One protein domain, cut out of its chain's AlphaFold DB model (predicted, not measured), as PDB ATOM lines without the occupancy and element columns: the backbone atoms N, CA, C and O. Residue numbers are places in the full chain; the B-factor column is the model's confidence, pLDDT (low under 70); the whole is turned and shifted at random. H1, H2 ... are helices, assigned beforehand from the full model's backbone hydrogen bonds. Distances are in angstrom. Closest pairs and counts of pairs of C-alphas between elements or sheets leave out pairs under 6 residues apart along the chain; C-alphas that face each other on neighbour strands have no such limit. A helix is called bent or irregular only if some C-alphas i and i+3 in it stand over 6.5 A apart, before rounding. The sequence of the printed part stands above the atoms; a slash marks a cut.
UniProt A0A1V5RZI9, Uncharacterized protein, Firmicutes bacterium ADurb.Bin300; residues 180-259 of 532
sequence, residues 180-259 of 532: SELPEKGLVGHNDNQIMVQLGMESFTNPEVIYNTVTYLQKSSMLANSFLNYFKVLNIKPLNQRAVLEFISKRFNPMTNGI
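AT A GLANCE: This is residues 180 to 259 of the 532 residues of an uncharacterized protein of Firmicutes bacterium ADurb.Bin300 (UniProt A0A1V5RZI9). The longest helix, H4, and H2, the helix nearest the middle, meet near their first residues as an open V. H1 and H3 lie on different sides of H2 without clear contact, and the short H5 follows H4 after a sharp turn; the helices have few contacts with each other. The printed part has 80 residues with five named helices, H1 to H5 in chain order, and no named strand: all helix. It is compact, with a radius of gyration of the C-alphas of 11.8 A, and spans 30 by 28 by 22 A.

HOW THE PARTS SIT: H4, residues 242 to 252, touches H2, residues 210 to 219; the closest C-alphas, of Tyr 211 and Arg 242, are 5.3 A apart. They run opposite ways at a steep tilt of 49 degrees. H1, residues 192 to 200, is close to H2 but not clearly touching, with the C-alphas of Leu 199 and Thr 213 closest at 7.8 A, at a steep tilt of 66 degrees. H3, residues 226 to 232, is also close to H2 but not clearly touching, with the C-alphas of Val 214 and Phe 231 closest at 7.1 A. H5, residues 255 to 259, is close to H4 but not clearly touching; its closest pair is the C-alphas of Ser 249 and Asn 257, at 7.9 A. H1 and H3 are apart, and so are H3 and H4. Every O i to N i+4 pair is within hydrogen-bond range in H2 and H4, against 4 of 5 in H1, 0 of 3 in H3 and 0 of 1 in H5; O i to N i+3 pairs within range are 3 of 4 in H3 and 2 of 2 in H5.

IN THESE COORDINATES: H4 measures 15.6 A, H2 14.2 A and H1 11.4 A from first to last C-alpha. H3 is irregular, with C-alphas 227 and 230 7.6 A apart. C-alpha 192, where H1 begins, is at (41.034, 42.538, -34.725), and C-alpha 259, where H5 ends, is at (30.520, 49.846, -17.698).

THE WHOLE: The C-alphas of Glu 184 and Ser 226, the two farthest apart, are 33.4 A apart. The printed part has no cut and no long link. Residues 180 to 191 hold no named element. Residues 233 to 239 have pLDDT under 70; the mean of the printed part is 88.3.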
ATOM      1  N   SER A 180      24.101  47.691 -29.012       97.12
ATOM      2  CA  SER A 180      23.086  47.201 -29.948       97.12
ATOM      3  C   SER A 180      23.380  47.500 -31.424       97.12
ATOM      4  O   SER A 180      22.837  46.806 -32.278       97.12
ATOM      5  N   GLU A 181      24.226  48.488 -31.741       97.38
ATOM      6  CA  GLU A 181      24.636  48.814 -33.120       97.38
ATOM      7  C   GLU A 181      25.744  47.868 -33.632       97.38
ATOM      8  O   GLU A 181      25.981  47.758 -34.835       97.38
ATOM      9  N   LEU A 182      26.451  47.156 -32.745       97.81
ATOM     10  CA  LEU A 182      27.607  46.341 -33.140       97.81
ATOM     11  C   LEU A 182      27.265  45.176 -34.090       97.81
ATOM     12  O   LEU A 182      28.036  44.958 -35.030       97.81
ATOM     13  N   PRO A 183      26.169  44.406 -33.900       97.25
ATOM     14  CA  PRO A 183      25.842  43.290 -34.787       97.25
ATOM     15  C   PRO A 183      25.580  43.726 -36.232       97.25
ATOM     16  O   PRO A 183      26.148  43.141 -37.152       97.25
ATOM     17  N   GLU A 184      24.762  44.762 -36.435       97.12
ATOM     18  CA  GLU A 184      24.417  45.269 -37.772       97.12
ATOM     19  C   GLU A 184      25.620  45.894 -38.491       97.12
ATOM     20  O   GLU A 184      25.721  45.811 -39.712       97.12
ATOM     21  N   LYS A 185      26.583  46.432 -37.732       95.94
ATOM     22  CA  LYS A 185      27.853  46.961 -38.253       95.94
ATOM     23  C   LYS A 185      28.920  45.884 -38.471       95.94
ATOM     24  O   LYS A 185      30.044  46.199 -38.853       95.94
ATOM     25  N   GLY A 186      28.612  44.612 -38.205       97.25
ATOM     26  CA  GLY A 186      29.568  43.513 -38.349       97.25
ATOM     27  C   GLY A 186      30.734  43.570 -37.352       97.25
ATOM     28  O   GLY A 186      31.783  42.978 -37.603       97.25
ATOM     29  N   LEU A 187      30.564  44.252 -36.215       97.25
ATOM     30  CA  LEU A 187      31.596  44.479 -35.191       97.25
ATOM     31  C   LEU A 187      31.583  43.434 -34.064       97.25
ATOM     32  O   LEU A 187      32.308  43.559 -33.080       97.25
ATOM     33  N   VAL A 188      30.795  42.368 -34.219       97.50
ATOM     34  CA  VAL A 188      30.683  41.257 -33.266       97.50
ATOM     35  C   VAL A 188      31.463  40.050 -33.790       97.50
ATOM     36  O   VAL A 188      31.029  39.355 -34.705       97.50
ATOM     37  N   GLY A 189      32.621  39.786 -33.189       96.56
ATOM     38  CA  GLY A 189      33.442  38.602 -33.456       96.56
ATOM     39  C   GLY A 189      34.847  38.697 -32.861       96.56
ATOM     40  O   GLY A 189      35.112  39.528 -31.992       96.56
ATOM     41  N   HIS A 190      35.755  37.821 -33.299       96.62
ATOM     42  CA  HIS A 190      37.138  37.743 -32.792       96.62
ATOM     43  C   HIS A 190      38.184  38.372 -33.716       96.62
ATOM     44  O   HIS A 190      39.366  38.358 -33.369       96.62
ATOM     45  N   ASN A 191      37.799  38.892 -34.886       95.94
ATOM     46  CA  ASN A 191      38.747  39.604 -35.745       95.94
ATOM     47  C   ASN A 191      39.220  40.890 -35.053       95.94
ATOM     48  O   ASN A 191      38.471  41.474 -34.273       95.94
ATOM     49  N   ASP A 192      40.435  41.355 -35.365       94.31
ATOM     50  CA  ASP A 192      41.034  42.538 -34.725       94.31
ATOM     51  C   ASP A 192      40.087  43.758 -34.748       94.31
ATOM     52  O   ASP A 192      39.833  44.345 -33.703       94.31
ATOM     53  N   ASN A 193      39.481  44.084 -35.897       94.94
ATOM     54  CA  ASN A 193      38.538  45.207 -36.034       94.94
ATOM     55  C   ASN A 193      37.234  45.040 -35.235       94.94
ATOM     56  O   ASN A 193      36.546  46.021 -34.976       94.94
ATOM     57  N   GLN A 194      36.881  43.812 -34.859       97.19
ATOM     58  CA  GLN A 194      35.673  43.507 -34.099       97.19
ATOM     59  C   GLN A 194      35.970  43.511 -32.601       97.19
ATOM     60  O   GLN A 194      35.314  44.204 -31.826       97.19
ATOM     61  N   ILE A 195      36.959  42.726 -32.167       95.94
ATOM     62  CA  ILE A 195      37.241  42.542 -30.741       95.94
ATOM     63  C   ILE A 195      37.815  43.813 -30.111       95.94
ATOM     64  O   ILE A 195      37.507  44.105 -28.958       95.94
ATOM     65  N   MET A 196      38.584  44.606 -30.868       95.81
ATOM     66  CA  MET A 196      39.102  45.885 -30.381       95.81
ATOM     67  C   MET A 196      37.979  46.869 -30.052       95.81
ATOM     68  O   MET A 196      38.071  47.540 -29.031       95.81
ATOM     69  N   VAL A 197      36.912  46.927 -30.855       96.19
ATOM     70  CA  VAL A 197      35.761  47.799 -30.565       96.19
ATOM     71  C   VAL A 197      34.984  47.277 -29.357       96.19
ATOM     72  O   VAL A 197      34.742  48.031 -28.421       96.19
ATOM     73  N   GLN A 198      34.671  45.976 -29.316       96.94
ATOM     74  CA  GLN A 198      33.928  45.368 -28.199       96.94
ATOM     75  C   GLN A 198      34.619  45.608 -26.843       96.94
ATOM     76  O   GLN A 198      33.978  46.043 -25.882       96.94
ATOM     77  N   LEU A 199      35.929  45.340 -26.767       94.25
ATOM     78  CA  LEU A 199      36.713  45.524 -25.544       94.25
ATOM     79  C   LEU A 199      37.048  46.997 -25.280       94.25
ATOM     80  O   LEU A 199      37.064  47.401 -24.124       94.25
ATOM     81  N   GLY A 200      37.283  47.794 -26.327       93.94
ATOM     82  CA  GLY A 200      37.558  49.228 -26.216       93.94
ATOM     83  C   GLY A 200      36.370  50.022 -25.673       93.94
ATOM     84  O   GLY A 200      36.567  50.970 -24.928       93.94
ATOM     85  N   MET A 201      35.142  49.590 -25.971       95.38
ATOM     86  CA  MET A 201      33.916  50.110 -25.355       95.38
ATOM     87  C   MET A 201      33.681  49.597 -23.929       95.38
ATOM     88  O   MET A 201      32.703  49.989 -23.308       95.38
ATOM     89  N   GLU A 202      34.506  48.677 -23.421       94.50
ATOM     90  CA  GLU A 202      34.301  47.983 -22.141       94.50
ATOM     91  C   GLU A 202      32.949  47.250 -22.033       94.50
ATOM     92  O   GLU A 202      32.414  47.026 -20.948       94.50
ATOM     93  N   SER A 203      32.398  46.807 -23.168       95.06
ATOM     94  CA  SER A 203      31.081  46.154 -23.260       95.06
ATOM     95  C   SER A 203      31.067  44.689 -22.791       95.06
ATOM     96  O   SER A 203      30.241  43.886 -23.210       95.06
ATOM     97  N   PHE A 204      31.996  44.304 -21.915       92.06
ATOM     98  CA  PHE A 204      32.431  42.922 -21.700       92.06
ATOM     99  C   PHE A 204      31.312  41.906 -21.440       92.06
ATOM    100  O   PHE A 204      31.400  40.765 -21.902       92.06
ATOM    101  N   THR A 205      30.289  42.296 -20.675       93.12
ATOM    102  CA  THR A 205      29.191  41.413 -20.261       93.12
ATOM    103  C   THR A 205      27.880  41.699 -20.976       93.12
ATOM    104  O   THR A 205      26.888  41.021 -20.702       93.12
ATOM    105  N   ASN A 206      27.852  42.665 -21.894       96.12
ATOM    106  CA  ASN A 206      26.638  43.039 -22.603       96.12
ATOM    107  C   ASN A 206      26.168  41.886 -23.503       96.12
ATOM    108  O   ASN A 206      26.999  41.139 -24.034       96.12
ATOM    109  N   PRO A 207      24.848  41.707 -23.680       95.62
ATOM    110  CA  PRO A 207      24.316  40.536 -24.360       95.62
ATOM    111  C   PRO A 207      24.881  40.301 -25.755       95.62
ATOM    112  O   PRO A 207      25.144  39.168 -26.126       95.62
ATOM    113  N   GLU A 208      25.096  41.358 -26.524       96.50
ATOM    114  CA  GLU A 208      25.529  41.278 -27.915       96.50
ATOM    115  C   GLU A 208      26.943  40.691 -28.057       96.50
ATOM    116  O   GLU A 208      27.275  40.139 -29.107       96.50
ATOM    117  N   VAL A 209      27.775  40.789 -27.010       96.00
ATOM    118  CA  VAL A 209      29.220  40.512 -27.089       96.00
ATOM    119  C   VAL A 209      29.736  39.543 -26.023       96.00
ATOM    120  O   VAL A 209      30.826  39.000 -26.190       96.00
ATOM    121  N   ILE A 210      28.978  39.262 -24.955       93.38
ATOM    122  CA  ILE A 210      29.436  38.454 -23.805       93.38
ATOM    123  C   ILE A 210      30.015  37.094 -24.216       93.38
ATOM    124  O   ILE A 210      31.030  36.654 -23.673       93.38
ATOM    125  N   TYR A 211      29.414  36.445 -25.216       93.44
ATOM    126  CA  TYR A 211      29.928  35.192 -25.763       93.44
ATOM    127  C   TYR A 211      31.326  35.363 -26.372       93.44
ATOM    128  O   TYR A 211      32.219  34.554 -26.107       93.44
ATOM    129  N   ASN A 212      31.538  36.429 -27.146       94.62
ATOM    130  CA  ASN A 212      32.832  36.722 -27.750       94.62
ATOM    131  C   ASN A 212      33.869  37.056 -26.688       94.62
ATOM    132  O   ASN A 212      34.971  36.529 -26.778       94.62
ATOM    133  N   THR A 213      33.518  37.853 -25.673       92.88
ATOM    134  CA  THR A 213      34.405  38.156 -24.544       92.88
ATOM    135  C   THR A 213      34.902  36.864 -23.898       92.88
ATOM    136  O   THR A 213      36.103  36.611 -23.867       92.88
ATOM    137  N   VAL A 214      33.992  35.997 -23.439       90.06
ATOM    138  CA  VAL A 214      34.355  34.759 -22.726       90.06
ATOM    139  C   VAL A 214      35.208  33.836 -23.600       90.06
ATOM    140  O   VAL A 214      36.259  33.361 -23.163       90.06
ATOM    141  N   THR A 215      34.798  33.611 -24.849       91.06
ATOM    142  CA  THR A 215      35.519  32.712 -25.764       91.06
ATOM    143  C   THR A 215      36.860  33.284 -26.226       91.06
ATOM    144  O   THR A 215      37.812  32.522 -26.401       91.06
ATOM    145  N   TYR A 216      36.985  34.607 -26.365       92.50
ATOM    146  CA  TYR A 216      38.252  35.265 -26.678       92.50
ATOM    147  C   TYR A 216      39.238  35.128 -25.513       92.50
ATOM    148  O   TYR A 216      40.372  34.700 -25.715       92.50
ATOM    149  N   LEU A 217      38.792  35.383 -24.275       89.94
ATOM    150  CA  LEU A 217      39.632  35.224 -23.083       89.94
ATOM    151  C   LEU A 217      40.142  33.783 -22.914       89.94
ATOM    152  O   LEU A 217      41.285  33.585 -22.498       89.94
ATOM    153  N   GLN A 218      39.321  32.781 -23.246       86.44
ATOM    154  CA  GLN A 218      39.720  31.369 -23.253       86.44
ATOM    155  C   GLN A 218      40.743  31.071 -24.352       86.44
ATOM    156  O   GLN A 218      41.797  30.507 -24.064       86.44
ATOM    157  N   LYS A 219      40.450  31.470 -25.596       88.75
ATOM    158  CA  LYS A 219      41.320  31.248 -26.761       88.75
ATOM    159  C   LYS A 219      42.700  31.883 -26.578       88.75
ATOM    160  O   LYS A 219      43.693  31.323 -27.027       88.75
ATOM    161  N   SER A 220      42.753  33.037 -25.919       87.62
ATOM    162  CA  SER A 220      43.978  33.800 -25.672       87.62
ATOM    163  C   SER A 220      44.641  33.488 -24.324       87.62
ATOM    164  O   SER A 220      45.570  34.193 -23.939       87.62
ATOM    165  N   SER A 221      44.177  32.471 -23.585       85.56
ATOM    166  CA  SER A 221      44.711  32.086 -22.264       85.56
ATOM    167  C   SER A 221      44.757  33.235 -21.241       85.56
ATOM    168  O   SER A 221      45.558  33.231 -20.307       85.56
ATOM    169  N   MET A 222      43.869  34.222 -21.379       86.62
ATOM    170  CA  MET A 222      43.868  35.436 -20.558       86.62
ATOM    171  C   MET A 222      43.250  35.217 -19.172       86.62
ATOM    172  O   MET A 222      43.479  36.011 -18.267       86.62
ATOM    173  N   LEU A 223      42.517  34.119 -18.960       82.12
ATOM    174  CA  LEU A 223      41.926  33.788 -17.656       82.12
ATOM    175  C   LEU A 223      42.969  33.441 -16.578       82.12
ATOM    176  O   LEU A 223      42.619  33.350 -15.406       82.12
ATOM    177  N   ALA A 224      44.245  33.263 -16.932       79.50
ATOM    178  CA  ALA A 224      45.322  33.182 -15.945       79.50
ATOM    179  C   ALA A 224      45.593  34.537 -15.259       79.50
ATOM    180  O   ALA A 224      46.124  34.568 -14.151       79.50
ATOM    181  N   ASN A 225      45.198  35.649 -15.888       80.75
ATOM    182  CA  ASN A 225      45.366  36.989 -15.347       80.75
ATOM    183  C   ASN A 225      44.378  37.242 -14.195       80.75
ATOM    184  O   ASN A 225      43.165  37.078 -14.350       80.75
ATOM    185  N   SER A 226      44.893  37.682 -13.045       80.06
ATOM    186  CA  SER A 226      44.096  37.948 -11.845       80.06
ATOM    187  C   SER A 226      43.043  39.044 -12.041       80.06
ATOM    188  O   SER A 226      41.966  38.944 -11.453       80.06
ATOM    189  N   PHE A 227      43.291  40.028 -12.912       74.56
ATOM    190  CA  PHE A 227      42.316  41.072 -13.259       74.56
ATOM    191  C   PHE A 227      41.047  40.507 -13.906       74.56
ATOM    192  O   PHE A 227      39.974  41.091 -13.793       74.56
ATOM    193  N   LEU A 228      41.146  39.341 -14.547       80.56
ATOM    194  CA  LEU A 228      40.040  38.684 -15.241       80.56
ATOM    195  C   LEU A 228      39.428  37.540 -14.426       80.56
ATOM    196  O   LEU A 228      38.599  36.787 -14.938       80.56
ATOM    197  N   ASN A 229      39.790  37.411 -13.143       74.12
ATOM    198  CA  ASN A 229      39.276  36.361 -12.264       74.12
ATOM    199  C   ASN A 229      37.742  36.342 -12.193       74.12
ATOM    200  O   ASN A 229      37.158  35.266 -12.104       74.12
ATOM    201  N   TYR A 230      37.082  37.499 -12.299       72.62
ATOM    202  CA  TYR A 230      35.619  37.589 -12.321       72.62
ATOM    203  C   TYR A 230      34.980  36.873 -13.522       72.62
ATOM    204  O   TYR A 230      33.841  36.439 -13.428       72.62
ATOM    205  N   PHE A 231      35.704  36.663 -14.627       74.12
ATOM    206  CA  PHE A 231      35.212  35.864 -15.757       74.12
ATOM    207  C   PHE A 231      35.396  34.354 -15.548       74.12
ATOM    208  O   PHE A 231      34.779  33.562 -16.260       74.12
ATOM    209  N   LYS A 232      36.181  33.915 -14.549       70.19
ATOM    210  CA  LYS A 232      36.358  32.480 -14.255       70.19
ATOM    211  C   LYS A 232      35.053  31.811 -13.835       70.19
ATOM    212  O   LYS A 232      34.846  30.656 -14.188       70.19
ATOM    213  N   VAL A 233      34.161  32.528 -13.144       65.12
ATOM    214  CA  VAL A 233      32.851  31.979 -12.741       65.12
ATOM    215  C   VAL A 233      31.915  31.749 -13.929       65.12
ATOM    216  O   VAL A 233      31.030  30.904 -13.847       65.12
ATOM    217  N   LEU A 234      32.133  32.451 -15.047       64.62
ATOM    218  CA  LEU A 234      31.400  32.236 -16.297       64.62
ATOM    219  C   LEU A 234      32.004  31.088 -17.120       64.62
ATOM    220  O   LEU A 234      31.310  30.509 -17.944       64.62
ATOM    221  N   ASN A 235      33.256  30.701 -16.852       64.19
ATOM    222  CA  ASN A 235      34.001  29.658 -17.562       64.19
ATOM    223  C   ASN A 235      33.645  28.222 -17.107       64.19
ATOM    224  O   ASN A 235      34.527  27.401 -16.841       64.19
ATOM    225  N   ILE A 236      32.356  27.892 -17.013       65.19
ATOM    226  CA  ILE A 236      31.881  26.530 -16.720       65.19
ATOM    227  C   ILE A 236      31.228  25.989 -17.998       65.19
ATOM    228  O   ILE A 236      30.350  26.632 -18.565       65.19
ATOM    229  N   LYS A 237      31.647  24.808 -18.478       64.88
ATOM    230  CA  LYS A 237      31.295  24.274 -19.816       64.88
ATOM    231  C   LYS A 237      29.807  24.365 -20.238       64.88
ATOM    232  O   LYS A 237      29.591  24.718 -21.394       64.88
ATOM    233  N   PRO A 238      28.789  24.106 -19.390       62.31
ATOM    234  CA  PRO A 238      27.386  24.274 -19.787       62.31
ATOM    235  C   PRO A 238      26.923  25.744 -19.839       62.31
ATOM    236  O   PRO A 238      25.964  26.045 -20.543       62.31
ATOM    237  N   LEU A 239      27.604  26.666 -19.148       64.81
ATOM    238  CA  LEU A 239      27.303  28.105 -19.149       64.81
ATOM    239  C   LEU A 239      27.942  28.852 -20.330       64.81
ATOM    240  O   LEU A 239      27.494  29.939 -20.661       64.81
ATOM    241  N   ASN A 240      28.928  28.257 -21.012       70.94
ATOM    242  CA  ASN A 240      29.648  28.860 -22.145       70.94
ATOM    243  C   ASN A 240      28.895  28.803 -23.492       70.94
ATOM    244  O   ASN A 240      29.478  29.073 -24.543       70.94
ATOM    245  N   GLN A 241      27.615  28.425 -23.504       85.62
ATOM    246  CA  GLN A 241      26.807  28.469 -24.722       85.62
ATOM    247  C   GLN A 241      26.351  29.902 -24.999       85.62
ATOM    248  O   GLN A 241      25.875  30.588 -24.095       85.62
ATOM    249  N   ARG A 242      26.433  30.337 -26.264       88.56
ATOM    250  CA  ARG A 242      26.033  31.688 -26.690       88.56
ATOM    251  C   ARG A 242      24.642  32.067 -26.175       88.56
ATOM    252  O   ARG A 242      24.513  33.047 -25.455       88.56
ATOM    253  N   ALA A 243      23.637  31.235 -26.452       90.50
ATOM    254  CA  ALA A 243      22.258  31.478 -26.024       90.50
ATOM    255  C   ALA A 243      22.107  31.611 -24.496       90.50
ATOM    256  O   ALA A 243      21.301  32.410 -24.030       90.50
ATOM    257  N   VAL A 244      22.899  30.868 -23.712       89.25
ATOM    258  CA  VAL A 244      22.856  30.906 -22.242       89.25
ATOM    259  C   VAL A 244      23.457  32.207 -21.709       89.25
ATOM    260  O   VAL A 244      22.815  32.877 -20.902       89.25
ATOM    261  N   LEU A 245      24.645  32.604 -22.177       89.62
ATOM    262  CA  LEU A 245      25.285  33.856 -21.746       89.62
ATOM    263  C   LEU A 245      24.459  35.082 -22.151       89.62
ATOM    264  O   LEU A 245      24.251  35.981 -21.336       89.62
ATOM    265  N   GLU A 246      23.944  35.089 -23.384       92.19
ATOM    266  CA  GLU A 246      23.048  36.140 -23.865       92.19
ATOM    267  C   GLU A 246      21.785  36.230 -23.005       92.19
ATOM    268  O   GLU A 246      21.391  37.325 -22.597       92.19
ATOM    269  N   PHE A 247      21.162  35.088 -22.690       92.44
ATOM    270  CA  PHE A 247      19.979  35.039 -21.835       92.44
ATOM    271  C   PHE A 247      20.271  35.565 -20.429       92.44
ATOM    272  O   PHE A 247      19.517  36.401 -19.935       92.44
ATOM    273  N   ILE A 248      21.366  35.127 -19.796       89.50
ATOM    274  CA  ILE A 248      21.751  35.578 -18.451       89.50
ATOM    275  C   ILE A 248      21.949  37.096 -18.440       89.50
ATOM    276  O   ILE A 248      21.363  37.783 -17.602       89.50
ATOM    277  N   SER A 249      22.717  37.637 -19.392       92.06
ATOM    278  CA  SER A 249      22.959  39.080 -19.454       92.06
ATOM    279  C   SER A 249      21.667  39.870 -19.702       92.06
ATOM    280  O   SER A 249      21.381  40.808 -18.957       92.06
ATOM    281  N   LYS A 250      20.819  39.449 -20.657       93.31
ATOM    282  CA  LYS A 250      19.528  40.112 -20.945       93.31
ATOM    283  C   LYS A 250      18.567  40.050 -19.760       93.31
ATOM    284  O   LYS A 250      17.907  41.035 -19.445       93.31
ATOM    285  N   ARG A 251      18.454  38.885 -19.115       92.56
ATOM    286  CA  ARG A 251      17.442  38.628 -18.083       92.56
ATOM    287  C   ARG A 251      17.784  39.260 -16.742       92.56
ATOM    288  O   ARG A 251      16.865  39.674 -16.029       92.56
ATOM    289  N   PHE A 252      19.063  39.261 -16.378       89.56
ATOM    290  CA  PHE A 252      19.514  39.708 -15.063       89.56
ATOM    291  C   PHE A 252      20.182  41.081 -15.086       89.56
ATOM    292  O   PHE A 252      20.240  41.708 -14.033       89.56
ATOM    293  N   ASN A 253      20.623  41.558 -16.258       91.56
ATOM    294  CA  ASN A 253      21.254  42.862 -16.456       91.56
ATOM    295  C   ASN A 253      22.320  43.161 -15.384       91.56
ATOM    296  O   ASN A 253      22.101  44.033 -14.538       91.56
ATOM    297  N   PRO A 254      23.429  42.394 -15.349       90.81
ATOM    298  CA  PRO A 254      24.461  42.579 -14.337       90.81
ATOM    299  C   PRO A 254      24.994  44.014 -14.346       90.81
ATOM    300  O   PRO A 254      25.090  44.632 -15.405       90.81
ATOM    301  N   MET A 255      25.407  44.517 -13.179       90.50
ATOM    302  CA  MET A 255      25.955  45.877 -13.039       90.50
ATOM    303  C   MET A 255      27.077  46.183 -14.046       90.50
ATOM    304  O   MET A 255      27.143  47.286 -14.589       90.50
ATOM    305  N   THR A 256      27.890  45.181 -14.388       90.25
ATOM    306  CA  THR A 256      28.975  45.289 -15.370       90.25
ATOM    307  C   THR A 256      28.521  45.662 -16.785       90.25
ATOM    308  O   THR A 256      29.325  46.196 -17.539       90.25
ATOM    309  N   ASN A 257      27.245  45.480 -17.147       93.00
ATOM    310  CA  ASN A 257      26.710  45.965 -18.427       93.00
ATOM    311  C   ASN A 257      26.737  47.497 -18.536       93.00
ATOM    312  O   ASN A 257      26.818  48.028 -19.641       93.00
ATOM    313  N   GLY A 258      26.650  48.206 -17.405       92.38
ATOM    314  CA  GLY A 258      26.698  49.670 -17.357       92.38
ATOM    315  C   GLY A 258      28.105  50.257 -17.447       92.38
ATOM    316  O   GLY A 258      28.251  51.476 -17.513       92.38
ATOM    317  N   ILE A 259      29.140  49.410 -17.448       93.06
ATOM    318  CA  ILE A 259      30.520  49.846 -17.698       93.06
ATOM    319  C   ILE A 259      30.669  50.295 -19.155       93.06
ATOM    320  O   ILE A 259      31.413  51.237 -19.422       93.06
TER     321      ILE A 259